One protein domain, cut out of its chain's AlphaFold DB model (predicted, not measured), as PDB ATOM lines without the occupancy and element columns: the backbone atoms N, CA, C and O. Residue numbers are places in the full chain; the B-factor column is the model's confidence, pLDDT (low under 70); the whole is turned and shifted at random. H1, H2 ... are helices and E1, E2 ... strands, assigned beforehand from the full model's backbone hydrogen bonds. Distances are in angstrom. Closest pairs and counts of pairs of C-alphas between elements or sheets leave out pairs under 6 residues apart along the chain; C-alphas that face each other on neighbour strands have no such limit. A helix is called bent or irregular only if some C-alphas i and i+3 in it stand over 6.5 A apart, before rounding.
ATOM      1  N   VAL A   2      15.989  -9.219  50.625       88.00
ATOM      2  CA  VAL A   2      16.818  -9.607  49.467       88.00
ATOM      3  C   VAL A   2      16.545  -8.636  48.332       88.00
ATOM      4  O   VAL A   2      15.411  -8.599  47.875       88.00
ATOM      5  N   VAL A   3      17.542  -7.854  47.915       89.06
ATOM      6  CA  VAL A   3      17.506  -6.911  46.788       89.06
ATOM      7  C   VAL A   3      17.507  -7.689  45.473       89.06
ATOM      8  O   VAL A   3      18.522  -8.280  45.114       89.06
ATOM      9  N   THR A   4      16.383  -7.688  44.756       86.25
ATOM     10  CA  THR A   4      16.272  -8.289  43.413       86.25
ATOM     11  C   THR A   4      16.383  -7.260  42.296       86.25
ATOM     12  O   THR A   4      16.807  -7.605  41.200       86.25
ATOM     13  N   ASN A   5      16.026  -6.005  42.578       84.88
ATOM     14  CA  ASN A   5      16.210  -4.892  41.661       84.88
ATOM     15  C   ASN A   5      17.239  -3.909  42.256       84.88
ATOM     16  O   ASN A   5      16.904  -3.246  43.248       84.88
ATOM     17  N   PRO A   6      18.494  -3.894  41.766       86.88
ATOM     18  CA  PRO A   6      19.536  -3.015  42.281       86.88
ATOM     19  C   PRO A   6      19.292  -1.553  41.895       86.88
ATOM     20  O   PRO A   6      18.565  -1.248  40.957       86.88
ATOM     21  N   VAL A   7      19.920  -0.639  42.627       88.62
ATOM     22  CA  VAL A   7      19.830   0.804  42.379       88.62
ATOM     23  C   VAL A   7      21.220   1.349  42.095       88.62
ATOM     24  O   VAL A   7      22.158   1.071  42.843       88.62
ATOM     25  N   LEU A   8      21.328   2.157  41.045       90.00
ATOM     26  CA  LEU A   8      22.459   3.040  40.794       90.00
ATOM     27  C   LEU A   8      21.909   4.376  40.285       90.00
ATOM     28  O   LEU A   8      21.647   4.536  39.096       90.00
ATOM     29  N   ASP A   9      21.688   5.308  41.207       90.25
ATOM     30  CA  ASP A   9      21.038   6.592  40.947       90.25
ATOM     31  C   ASP A   9      22.002   7.729  41.286       90.25
ATOM     32  O   ASP A   9      22.217   8.049  42.455       90.25
ATOM     33  N   ASP A  10      22.607   8.316  40.255       90.94
ATOM     34  CA  ASP A  10      23.568   9.422  40.382       90.94
ATOM     35  C   ASP A  10      22.900  10.770  40.681       90.94
ATOM     36  O   ASP A  10      23.576  11.740  41.019       90.94
ATOM     37  N   PHE A  11      21.572  10.821  40.570       90.00
ATOM     38  CA  PHE A  11      20.761  12.026  40.689       90.00
ATOM     39  C   PHE A  11      19.776  11.914  41.856       90.00
ATOM     40  O   PHE A  11      18.703  12.522  41.835       90.00
ATOM     41  N   TYR A  12      20.119  11.137  42.889       89.88
ATOM     42  CA  TYR A  12      19.266  11.020  44.061       89.88
ATOM     43  C   TYR A  12      19.265  12.355  44.827       89.88
ATOM     44  O   TYR A  12      20.341  12.875  45.141       89.88
ATOM     45  N   PRO A  13      18.091  12.932  45.145       90.00
ATOM     46  CA  PRO A  13      18.012  14.243  45.774       90.00
ATOM     47  C   PRO A  13      18.600  14.222  47.187       90.00
ATOM     48  O   PRO A  13      18.281  13.370  48.020       90.00
ATOM     49  N   SER A  14      19.444  15.204  47.477       88.62
ATOM     50  CA  SER A  14      19.902  15.501  48.827       88.62
ATOM     51  C   SER A  14      18.841  16.363  49.504       88.62
ATOM     52  O   SER A  14      18.897  17.582  49.423       88.62
ATOM     53  N   ASP A  15      17.820  15.738  50.098       86.81
ATOM     54  CA  ASP A  15      16.665  16.459  50.662       86.81
ATOM     55  C   ASP A  15      16.260  16.044  52.086       86.81
ATOM     56  O   ASP A  15      15.376  16.658  52.672       86.81
ATOM     57  N   ILE A  16      16.912  15.034  52.674       81.38
ATOM     58  CA  ILE A  16      16.524  14.509  53.996       81.38
ATOM     59  C   ILE A  16      17.242  15.230  55.149       81.38
ATOM     60  O   ILE A  16      16.647  15.434  56.196       81.38
ATOM     61  N   ASN A  17      18.507  15.628  54.970       78.38
ATOM     62  CA  ASN A  17      19.349  16.181  56.045       78.38
ATOM     63  C   ASN A  17      20.237  17.337  55.553       78.38
ATOM     64  O   ASN A  17      21.420  17.414  55.885       78.38
ATOM     65  N   THR A  18      19.706  18.216  54.704       81.44
ATOM     66  CA  THR A  18      20.482  19.331  54.149       81.44
ATOM     67  C   THR A  18      19.647  20.594  53.999       81.44
ATOM     68  O   THR A  18      18.461  20.545  53.693       81.44
ATOM     69  N   ASN A  19      20.310  21.738  54.165       82.25
ATOM     70  CA  ASN A  19      19.747  23.062  53.897       82.25
ATOM     71  C   ASN A  19      19.851  23.451  52.410       82.25
ATOM     72  O   ASN A  19      19.481  24.560  52.032       82.25
ATOM     73  N   TYR A  20      20.380  22.559  51.567       81.81
ATOM     74  CA  TYR A  20      20.533  22.756  50.131       81.81
ATOM     75  C   TYR A  20      19.727  21.698  49.355       81.81
ATOM     76  O   TYR A  20      20.297  20.694  48.922       81.81
ATOM     77  N   PRO A  21      18.409  21.910  49.166       77.38
ATOM     78  CA  PRO A  21      17.491  20.914  48.598       77.38
ATOM     79  C   PRO A  21      17.692  20.655  47.093       77.38
ATOM     80  O   PRO A  21      17.010  19.819  46.511       77.38
ATOM     81  N   TRP A  22      18.616  21.378  46.453       84.19
ATOM     82  CA  TRP A  22      18.946  21.255  45.028       84.19
ATOM     83  C   TRP A  22      20.150  20.342  44.764       84.19
ATOM     84  O   TRP A  22      20.561  20.181  43.617       84.19
ATOM     85  N   GLY A  23      20.766  19.804  45.819       87.94
ATOM     86  CA  GLY A  23      21.910  18.908  45.700       87.94
ATOM     87  C   GLY A  23      21.501  17.497  45.285       87.94
ATOM     88  O   GLY A  23      20.388  17.053  45.562       87.94
ATOM     89  N   TYR A  24      22.444  16.765  44.699       91.25
ATOM     90  CA  TYR A  24      22.295  15.346  44.384       91.25
ATOM     91  C   TYR A  24      23.479  14.554  44.921       91.25
ATOM     92  O   TYR A  24      24.575  15.092  45.096       91.25
ATOM     93  N   TYR A  25      23.262  13.271  45.172       89.94
ATOM     94  CA  TYR A  25      24.325  12.324  45.477       89.94
ATOM     95  C   TYR A  25      24.018  10.962  44.861       89.94
ATOM     96  O   TYR A  25      22.883  10.664  44.493       89.94
ATOM     97  N   ARG A  26      25.049  10.121  44.767       91.12
ATOM     98  CA  ARG A  26      24.908   8.745  44.293       91.12
ATOM     99  C   ARG A  26      24.258   7.878  45.368       91.12
ATOM    100  O   ARG A  26      24.859   7.653  46.418       91.12
ATOM    101  N   ALA A  27      23.085   7.331  45.073       90.44
ATOM    102  CA  ALA A  27      22.501   6.223  45.818       90.44
ATOM    103  C   ALA A  27      22.824   4.907  45.098       90.44
ATOM    104  O   ALA A  27      22.556   4.756  43.906       90.44
ATOM    105  N   ALA A  28      23.404   3.950  45.820       90.62
ATOM    106  CA  ALA A  28      23.754   2.646  45.272       90.62
ATOM    107  C   ALA A  28      23.276   1.529  46.200       90.62
ATOM    108  O   ALA A  28      23.595   1.511  47.388       90.62
ATOM    109  N   VAL A  29      22.531   0.579  45.639       89.81
ATOM    110  CA  VAL A  29      22.062  -0.616  46.338       89.81
ATOM    111  C   VAL A  29      22.354  -1.828  45.468       89.81
ATOM    112  O   VAL A  29      21.782  -1.989  44.392       89.81
ATOM    113  N   LEU A  30      23.248  -2.687  45.949       89.69
ATOM    114  CA  LEU A  30      23.678  -3.888  45.242       89.69
ATOM    115  C   LEU A  30      22.659  -5.030  45.392       89.69
ATOM    116  O   LEU A  30      21.944  -5.082  46.398       89.69
ATOM    117  N   PRO A  31      22.587  -5.957  44.419       89.94
ATOM    118  CA  PRO A  31      21.712  -7.118  44.523       89.94
ATOM    119  C   PRO A  31      22.165  -8.056  45.652       89.94
ATOM    120  O   PRO A  31      23.354  -8.159  45.954       89.94
ATOM    121  N   GLY A  32      21.213  -8.781  46.244       92.00
ATOM    122  CA  GLY A  32      21.471  -9.759  47.306       92.00
ATOM    123  C   GLY A  32      20.904  -9.379  48.675       92.00
ATOM    124  O   GLY A  32      20.081  -8.475  48.815       92.00
ATOM    125  N   ALA A  33      21.285 -10.135  49.706       92.12
ATOM    126  CA  ALA A  33      20.803  -9.906  51.062       92.12
ATOM    127  C   ALA A  33      21.357  -8.586  51.616       92.12
ATOM    128  O   ALA A  33      22.567  -8.395  51.691       92.12
ATOM    129  N   ALA A  34      20.461  -7.695  52.033       90.31
ATOM    130  CA  ALA A  34      20.810  -6.400  52.594       90.31
ATOM    131  C   ALA A  34      19.938  -6.068  53.809       90.31
ATOM    132  O   ALA A  34      18.757  -6.432  53.883       90.31
ATOM    133  N   HIS A  35      20.522  -5.354  54.767       92.25
ATOM    134  CA  HIS A  35      19.812  -4.766  55.894       92.25
ATOM    135  C   HIS A  35      19.689  -3.261  55.669       92.25
ATOM    136  O   HIS A  35      20.701  -2.600  55.453       92.25
ATOM    137  N   PHE A  36      18.467  -2.735  55.718       93.50
ATOM    138  CA  PHE A  36      18.206  -1.310  55.543       93.50
ATOM    139  C   PHE A  36      17.695  -0.705  56.839       93.50
ATOM    140  O   PHE A  36      16.778  -1.243  57.459       93.50
ATOM    141  N   ASP A  37      18.269   0.435  57.204       92.75
ATOM    142  CA  ASP A  37      17.621   1.383  58.105       92.75
ATOM    143  C   ASP A  37      16.579   2.224  57.341       92.75
ATOM    144  O   ASP A  37      16.338   2.023  56.146       92.75
ATOM    145  N   GLY A  38      15.946   3.177  58.031       91.19
ATOM    146  CA  GLY A  38      14.930   4.041  57.429       91.19
ATOM    147  C   GLY A  38      15.444   4.869  56.247       91.19
ATOM    148  O   GLY A  38      14.718   5.039  55.272       91.19
ATOM    149  N   ILE A  39      16.696   5.335  56.288       91.56
ATOM    150  CA  ILE A  39      17.277   6.178  55.235       91.56
ATOM    151  C   ILE A  39      17.582   5.347  53.990       91.56
ATOM    152  O   ILE A  39      17.185   5.727  52.889       91.56
ATOM    153  N   HIS A  40      18.212   4.183  54.150       92.50
ATOM    154  CA  HIS A  40      18.512   3.284  53.036       92.50
ATOM    155  C   HIS A  40      17.238   2.688  52.430       92.50
ATOM    156  O   HIS A  40      17.129   2.569  51.209       92.50
ATOM    157  N   ALA A  41      16.237   2.361  53.255       94.50
ATOM    158  CA  ALA A  41      14.936   1.917  52.766       94.50
ATOM    159  C   ALA A  41      14.256   3.014  51.937       94.50
ATOM    160  O   ALA A  41      13.735   2.730  50.857       94.50
ATOM    161  N   LEU A  42      14.311   4.263  52.406       93.44
ATOM    162  CA  LEU A  42      13.762   5.421  51.708       93.44
ATOM    163  C   LEU A  42      14.477   5.670  50.374       93.44
ATOM    164  O   LEU A  42      13.808   5.821  49.352       93.44
ATOM    165  N   GLN A  43      15.812   5.631  50.358       91.94
ATOM    166  CA  GLN A  43      16.613   5.712  49.131       91.94
ATOM    167  C   GLN A  43      16.214   4.624  48.134       91.94
ATOM    168  O   GLN A  43      15.931   4.906  46.965       91.94
ATOM    169  N   TYR A  44      16.108   3.385  48.621       93.00
ATOM    170  CA  TYR A  44      15.766   2.240  47.796       93.00
ATOM    171  C   TYR A  44      14.400   2.371  47.135       93.00
ATOM    172  O   TYR A  44      14.269   2.019  45.970       93.00
ATOM    173  N   VAL A  45      13.374   2.878  47.823       93.38
ATOM    174  CA  VAL A  45      12.014   2.969  47.255       93.38
ATOM    175  C   VAL A  45      11.716   4.281  46.535       93.38
ATOM    176  O   VAL A  45      10.704   4.366  45.840       93.38
ATOM    177  N   ARG A  46      12.560   5.309  46.694       91.31
ATOM    178  CA  ARG A  46      12.407   6.604  46.009       91.31
ATOM    179  C   ARG A  46      13.181   6.697  44.705       91.31
ATOM    180  O   ARG A  46      12.757   7.449  43.833       91.31
ATOM    181  N   SER A  47      14.276   5.950  44.560       89.25
ATOM    182  CA  SER A  47      15.109   6.020  43.359       89.25
ATOM    183  C   SER A  47      14.312   5.722  42.080       89.25
ATOM    184  O   SER A  47      13.454   4.831  42.058       89.25
ATOM    185  N   ARG A  48      14.598   6.480  41.019       80.81
ATOM    186  CA  ARG A  48      13.963   6.368  39.690       80.81
ATOM    187  C   ARG A  48      14.987   6.288  38.569       80.81
ATOM    188  O   ARG A  48      14.707   5.652  37.557       80.81
ATOM    189  N   HIS A  49      16.124   6.962  38.728       71.81
ATOM    190  CA  HIS A  49      17.128   7.061  37.679       71.81
ATOM    191  C   HIS A  49      18.040   5.832  37.714       71.81
ATOM    192  O   HIS A  49      18.311   5.282  38.780       71.81
ATOM    193  N   GLY A  50      18.491   5.393  36.538       62.06
ATOM    194  CA  GLY A  50      19.388   4.241  36.396       62.06
ATOM    195  C   GLY A  50      18.697   2.885  36.216       62.06
ATOM    196  O   GLY A  50      19.387   1.897  35.985       62.06
ATOM    197  N   ASP A  51      17.362   2.827  36.251       62.19
ATOM    198  CA  ASP A  51      16.602   1.611  35.943       62.19
ATOM    199  C   ASP A  51      15.898   1.731  34.581       62.19
ATOM    200  O   ASP A  51      15.143   2.678  34.346       62.19
ATOM    201  N   LEU A  52      16.110   0.747  33.700       58.62
ATOM    202  CA  LEU A  52      15.473   0.643  32.377       58.62
ATOM    203  C   LEU A  52      13.934   0.647  32.449       58.62
ATOM    204  O   LEU A  52      13.276   0.922  31.449       58.62
ATOM    205  N   ARG A  53      13.359   0.332  33.617       67.94
ATOM    206  CA  ARG A  53      11.911   0.249  33.868       67.94
ATOM    207  C   ARG A  53      11.386   1.385  34.759       67.94
ATOM    208  O   ARG A  53      10.231   1.323  35.184       67.94
ATOM    209  N   GLY A  54      12.213   2.396  35.050       78.31
ATOM    210  CA  GLY A  54      11.839   3.666  35.687       78.31
ATOM    211  C   GLY A  54      10.847   3.542  36.853       78.31
ATOM    212  O   GLY A  54      11.159   3.007  37.920       78.31
ATOM    213  N   ASP A  55       9.628   4.047  36.654       77.31
ATOM    214  CA  ASP A  55       8.570   4.075  37.673       77.31
ATOM    215  C   ASP A  55       8.037   2.696  38.052       77.31
ATOM    216  O   ASP A  55       7.692   2.467  39.212       77.31
ATOM    217  N   PHE A  56       8.013   1.755  37.115       83.62
ATOM    218  CA  PHE A  56       7.529   0.407  37.387       83.62
ATOM    219  C   PHE A  56       8.496  -0.367  38.276       83.62
ATOM    220  O   PHE A  56       8.081  -1.045  39.214       83.62
ATOM    221  N   ALA A  57       9.796  -0.198  38.042       84.56
ATOM    222  CA  ALA A  57      10.819  -0.709  38.939       84.56
ATOM    223  C   ALA A  57      10.696  -0.134  40.354       84.56
ATOM    224  O   ALA A  57      10.853  -0.857  41.340       84.56
ATOM    225  N   ARG A  58      10.370   1.159  40.471       88.81
ATOM    226  CA  ARG A  58      10.082   1.783  41.766       88.81
ATOM    227  C   ARG A  58       8.901   1.094  42.457       88.81
ATOM    228  O   ARG A  58       9.005   0.777  43.642       88.81
ATOM    229  N   SER A  59       7.813   0.814  41.737       89.88
ATOM    230  CA  SER A  59       6.664   0.076  42.284       89.88
ATOM    231  C   SER A  59       7.041  -1.329  42.766       89.88
ATOM    232  O   SER A  59       6.625  -1.732  43.852       89.88
ATOM    233  N   GLU A  60       7.878  -2.061  42.026       89.56
ATOM    234  CA  GLU A  60       8.375  -3.377  42.455       89.56
ATOM    235  C   GLU A  60       9.194  -3.283  43.754       89.56
ATOM    236  O   GLU A  60       8.963  -4.049  44.694       89.56
ATOM    237  N   ARG A  61      10.100  -2.299  43.850       92.00
ATOM    238  CA  ARG A  61      10.917  -2.047  45.051       92.00
ATOM    239  C   ARG A  61      10.066  -1.669  46.262       92.00
ATOM    240  O   ARG A  61      10.324  -2.142  47.369       92.00
ATOM    241  N   GLN A  62       9.016  -0.876  46.061       93.62
ATOM    242  CA  GLN A  62       8.044  -0.548  47.107       93.62
ATOM    243  C   GLN A  62       7.325  -1.803  47.616       93.62
ATOM    244  O   GLN A  62       7.271  -2.037  48.823       93.62
ATOM    245  N   GLN A  63       6.842  -2.663  46.714       93.19
ATOM    246  CA  GLN A  63       6.213  -3.929  47.102       93.19
ATOM    247  C   GLN A  63       7.188  -4.858  47.837       93.19
ATOM    248  O   GLN A  63       6.811  -5.554  48.777       93.19
ATOM    249  N   GLN A  64       8.454  -4.873  47.438       92.12
ATOM    250  CA  GLN A  64       9.499  -5.653  48.094       92.12
ATOM    251  C   GLN A  64       9.819  -5.141  49.506       92.12
ATOM    252  O   GLN A  64       9.981  -5.955  50.418       92.12
ATOM    253  N   LEU A  65       9.844  -3.820  49.715       94.12
ATOM    254  CA  LEU A  65       9.967  -3.238  51.053       94.12
ATOM    255  C   LEU A  65       8.768  -3.626  51.931       94.12
ATOM    256  O   LEU A  65       8.970  -4.037  53.071       94.12
ATOM    257  N   LEU A  66       7.538  -3.584  51.405       92.56
ATOM    258  CA  LEU A  66       6.344  -4.021  52.144       92.56
ATOM    259  C   LEU A  66       6.434  -5.495  52.567       92.56
ATOM    260  O   LEU A  66       6.122  -5.832  53.709       92.56
ATOM    261  N   MET A  67       6.934  -6.368  51.689       91.06
ATOM    262  CA  MET A  67       7.180  -7.774  52.027       91.06
ATOM    263  C   MET A  67       8.237  -7.932  53.126       91.06
ATOM    264  O   MET A  67       8.089  -8.783  54.004       91.06
ATOM    265  N   ALA A  68       9.284  -7.104  53.114       91.44
ATOM    266  CA  ALA A  68      10.301  -7.098  54.161       91.44
ATOM    267  C   ALA A  68       9.749  -6.598  55.506       91.44
ATOM    268  O   ALA A  68      10.044  -7.195  56.543       91.44
ATOM    269  N   ILE A  69       8.911  -5.555  55.490       90.56
ATOM    270  CA  ILE A  69       8.214  -5.044  56.677       90.56
ATOM    271  C   ILE A  69       7.300  -6.127  57.251       90.56
ATOM    272  O   ILE A  69       7.385  -6.410  58.442       90.56
ATOM    273  N   LYS A  70       6.495  -6.798  56.418       88.44
ATOM    274  CA  LYS A  70       5.654  -7.927  56.840       88.44
ATOM    275  C   LYS A  70       6.488  -9.042  57.477       88.44
ATOM    276  O   LYS A  70       6.148  -9.523  58.553       88.44
ATOM    277  N   ALA A  71       7.583  -9.447  56.833       87.56
ATOM    278  CA  ALA A  71       8.460 -10.488  57.366       87.56
ATOM    279  C   ALA A  71       9.036 -10.106  58.740       87.56
ATOM    280  O   ALA A  71       9.134 -10.955  59.619       87.56
ATOM    281  N   ARG A  72       9.359  -8.823  58.957       87.06
ATOM    282  CA  ARG A  72       9.780  -8.321  60.271       87.06
ATOM    283  C   ARG A  72       8.626  -8.285  61.275       87.06
ATOM    284  O   ARG A  72       8.829  -8.628  62.437       87.06
ATOM    285  N   ALA A  73       7.435  -7.904  60.820       85.69
ATOM    286  CA  ALA A  73       6.225  -7.825  61.628       85.69
ATOM    287  C   ALA A  73       5.712  -9.196  62.092       85.69
ATOM    288  O   ALA A  73       4.977  -9.255  63.066       85.69
ATOM    289  N   HIS A  74       6.144 -10.296  61.467       81.94
ATOM    290  CA  HIS A  74       5.819 -11.659  61.903       81.94
ATOM    291  C   HIS A  74       6.263 -11.959  63.350       81.94
ATOM    292  O   HIS A  74       5.734 -12.860  63.992       81.94
ATOM    293  N   HIS A  75       7.245 -11.228  63.880       81.56
ATOM    294  CA  HIS A  75       7.673 -11.374  65.275       81.56
ATOM    295  C   HIS A  75       6.853 -10.534  66.263       81.56
ATOM    296  O   HIS A  75       7.067 -10.647  67.466       81.56
ATOM    297  N   LEU A  76       5.953  -9.684  65.764       83.56
ATOM    298  CA  LEU A  76       5.104  -8.820  66.572       83.56
ATOM    299  C   LEU A  76       3.817  -9.556  66.928       83.56
ATOM    300  O   LEU A  76       3.267 -10.310  66.125       83.56
TER     301      LEU A  76
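AT A GLANCE: This is residues 2 to 76 of the 153 residues of the protein "LytR family transcriptional regulator" of Chloroflexi bacterium (UniProt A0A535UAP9). A bent two-stranded hairpin, E1 and E2, makes one wall of this domain; the short helix H1 sits over it, and the long helix H2 folds back along the other side of H1, so that H1 lies between the hairpin and H2. The far end of H2 and the tail after it, residues 69 to 76, stick out from the body. The printed part has 75 residues with two named strands followed by two named helices, in the order E1, E2, H1, H2; the sheet, of order E1 - E2, is antiparallel and the class is mixed, helices and strands. The whole is compact, with a radius of gyration of the C-alphas of 13.0 A, and it spans 39 by 29 by 18 A along its three main axes.

IN THESE COORDINATES: The printed part begins at Val 2, whose C-alpha is at (16.818, -9.607, 49.467). The strand E1 holds residues 7 to 14, with C-alpha 7 at (19.830, 0.804, 42.379), and measures 16.0 A from first to last C-alpha; it bends by 77 degrees at residue 10. The strand E2 holds residues 23 to 29 and measures 19.5 A. The helix H1 holds residues 38 to 46, from Gly 38 to Arg 46, and is 12.0 A long. The helix H2 holds residues 54 to 73, the longest helix with 20 residues, and measures 28.9 A from C-alpha 54 at (11.839, 3.666, 35.687) to C-alpha 73 at (6.225, -7.825, 61.628). Neither helix is bent or irregular.

HOW THE PARTS SIT: E1 and E2 form a hairpin of antiparallel neighbour strands, with 152 degrees between their N-to-C directions. The C-alphas of residues 7 and 29 face each other at 4.8 A, and those of residues 10 and 26 at 4.2 A. Across the pair, N 9 and O 27 are within hydrogen-bond range at 2.9 A, and so are N 14 and O 23 at 2.8 A. Outside the named strands, residues 2 to 3 are paired with residues 32 to 33, antiparallel. The closest C-alphas of E1 and H1 are those of Val 7 and Tyr 44, 6.9 A apart. The closest C-alphas of E2 and H1 are those of Ala 27 and Gln 43, 6.8 A apart. H1 and H2 form a helical hairpin and touch, with 8 pairs of C-alphas within 8 A; the closest are those of Val 45 and Gln 62, at 5.3 A. Their lines stand at a shallow tilt of 34 degrees, only just short of steep, and they run opposite ways. H2 touches H1 with residues 58 to 65 alone. H2 is apart from E1 and from E2. In both H1 and H2 every O i to N i+4 pair is within hydrogen-bond range.

THE WHOLE: The two C-alphas farthest apart are those of Trp 22 and His 75, at 40.0 A, while the first and last printed C-alphas, of Val 2 and Leu 76, are 20.7 A apart. Residues 69 to 76, of which 69 to 73 belong to H2, stand free; the body without them has 67 residues, spans 33 by 26 by 17 A and has a radius of gyration of 11.7 A. The three links, E1 to E2, E2 to H1 and H1 to H2, are short but not tight, with 8, 8 and 7 residues. The printed part has no cut. In this predicted model the mean pLDDT of the printed part is 86.9; the residues under 70 are 50 to 53, in the link from H1 to H2.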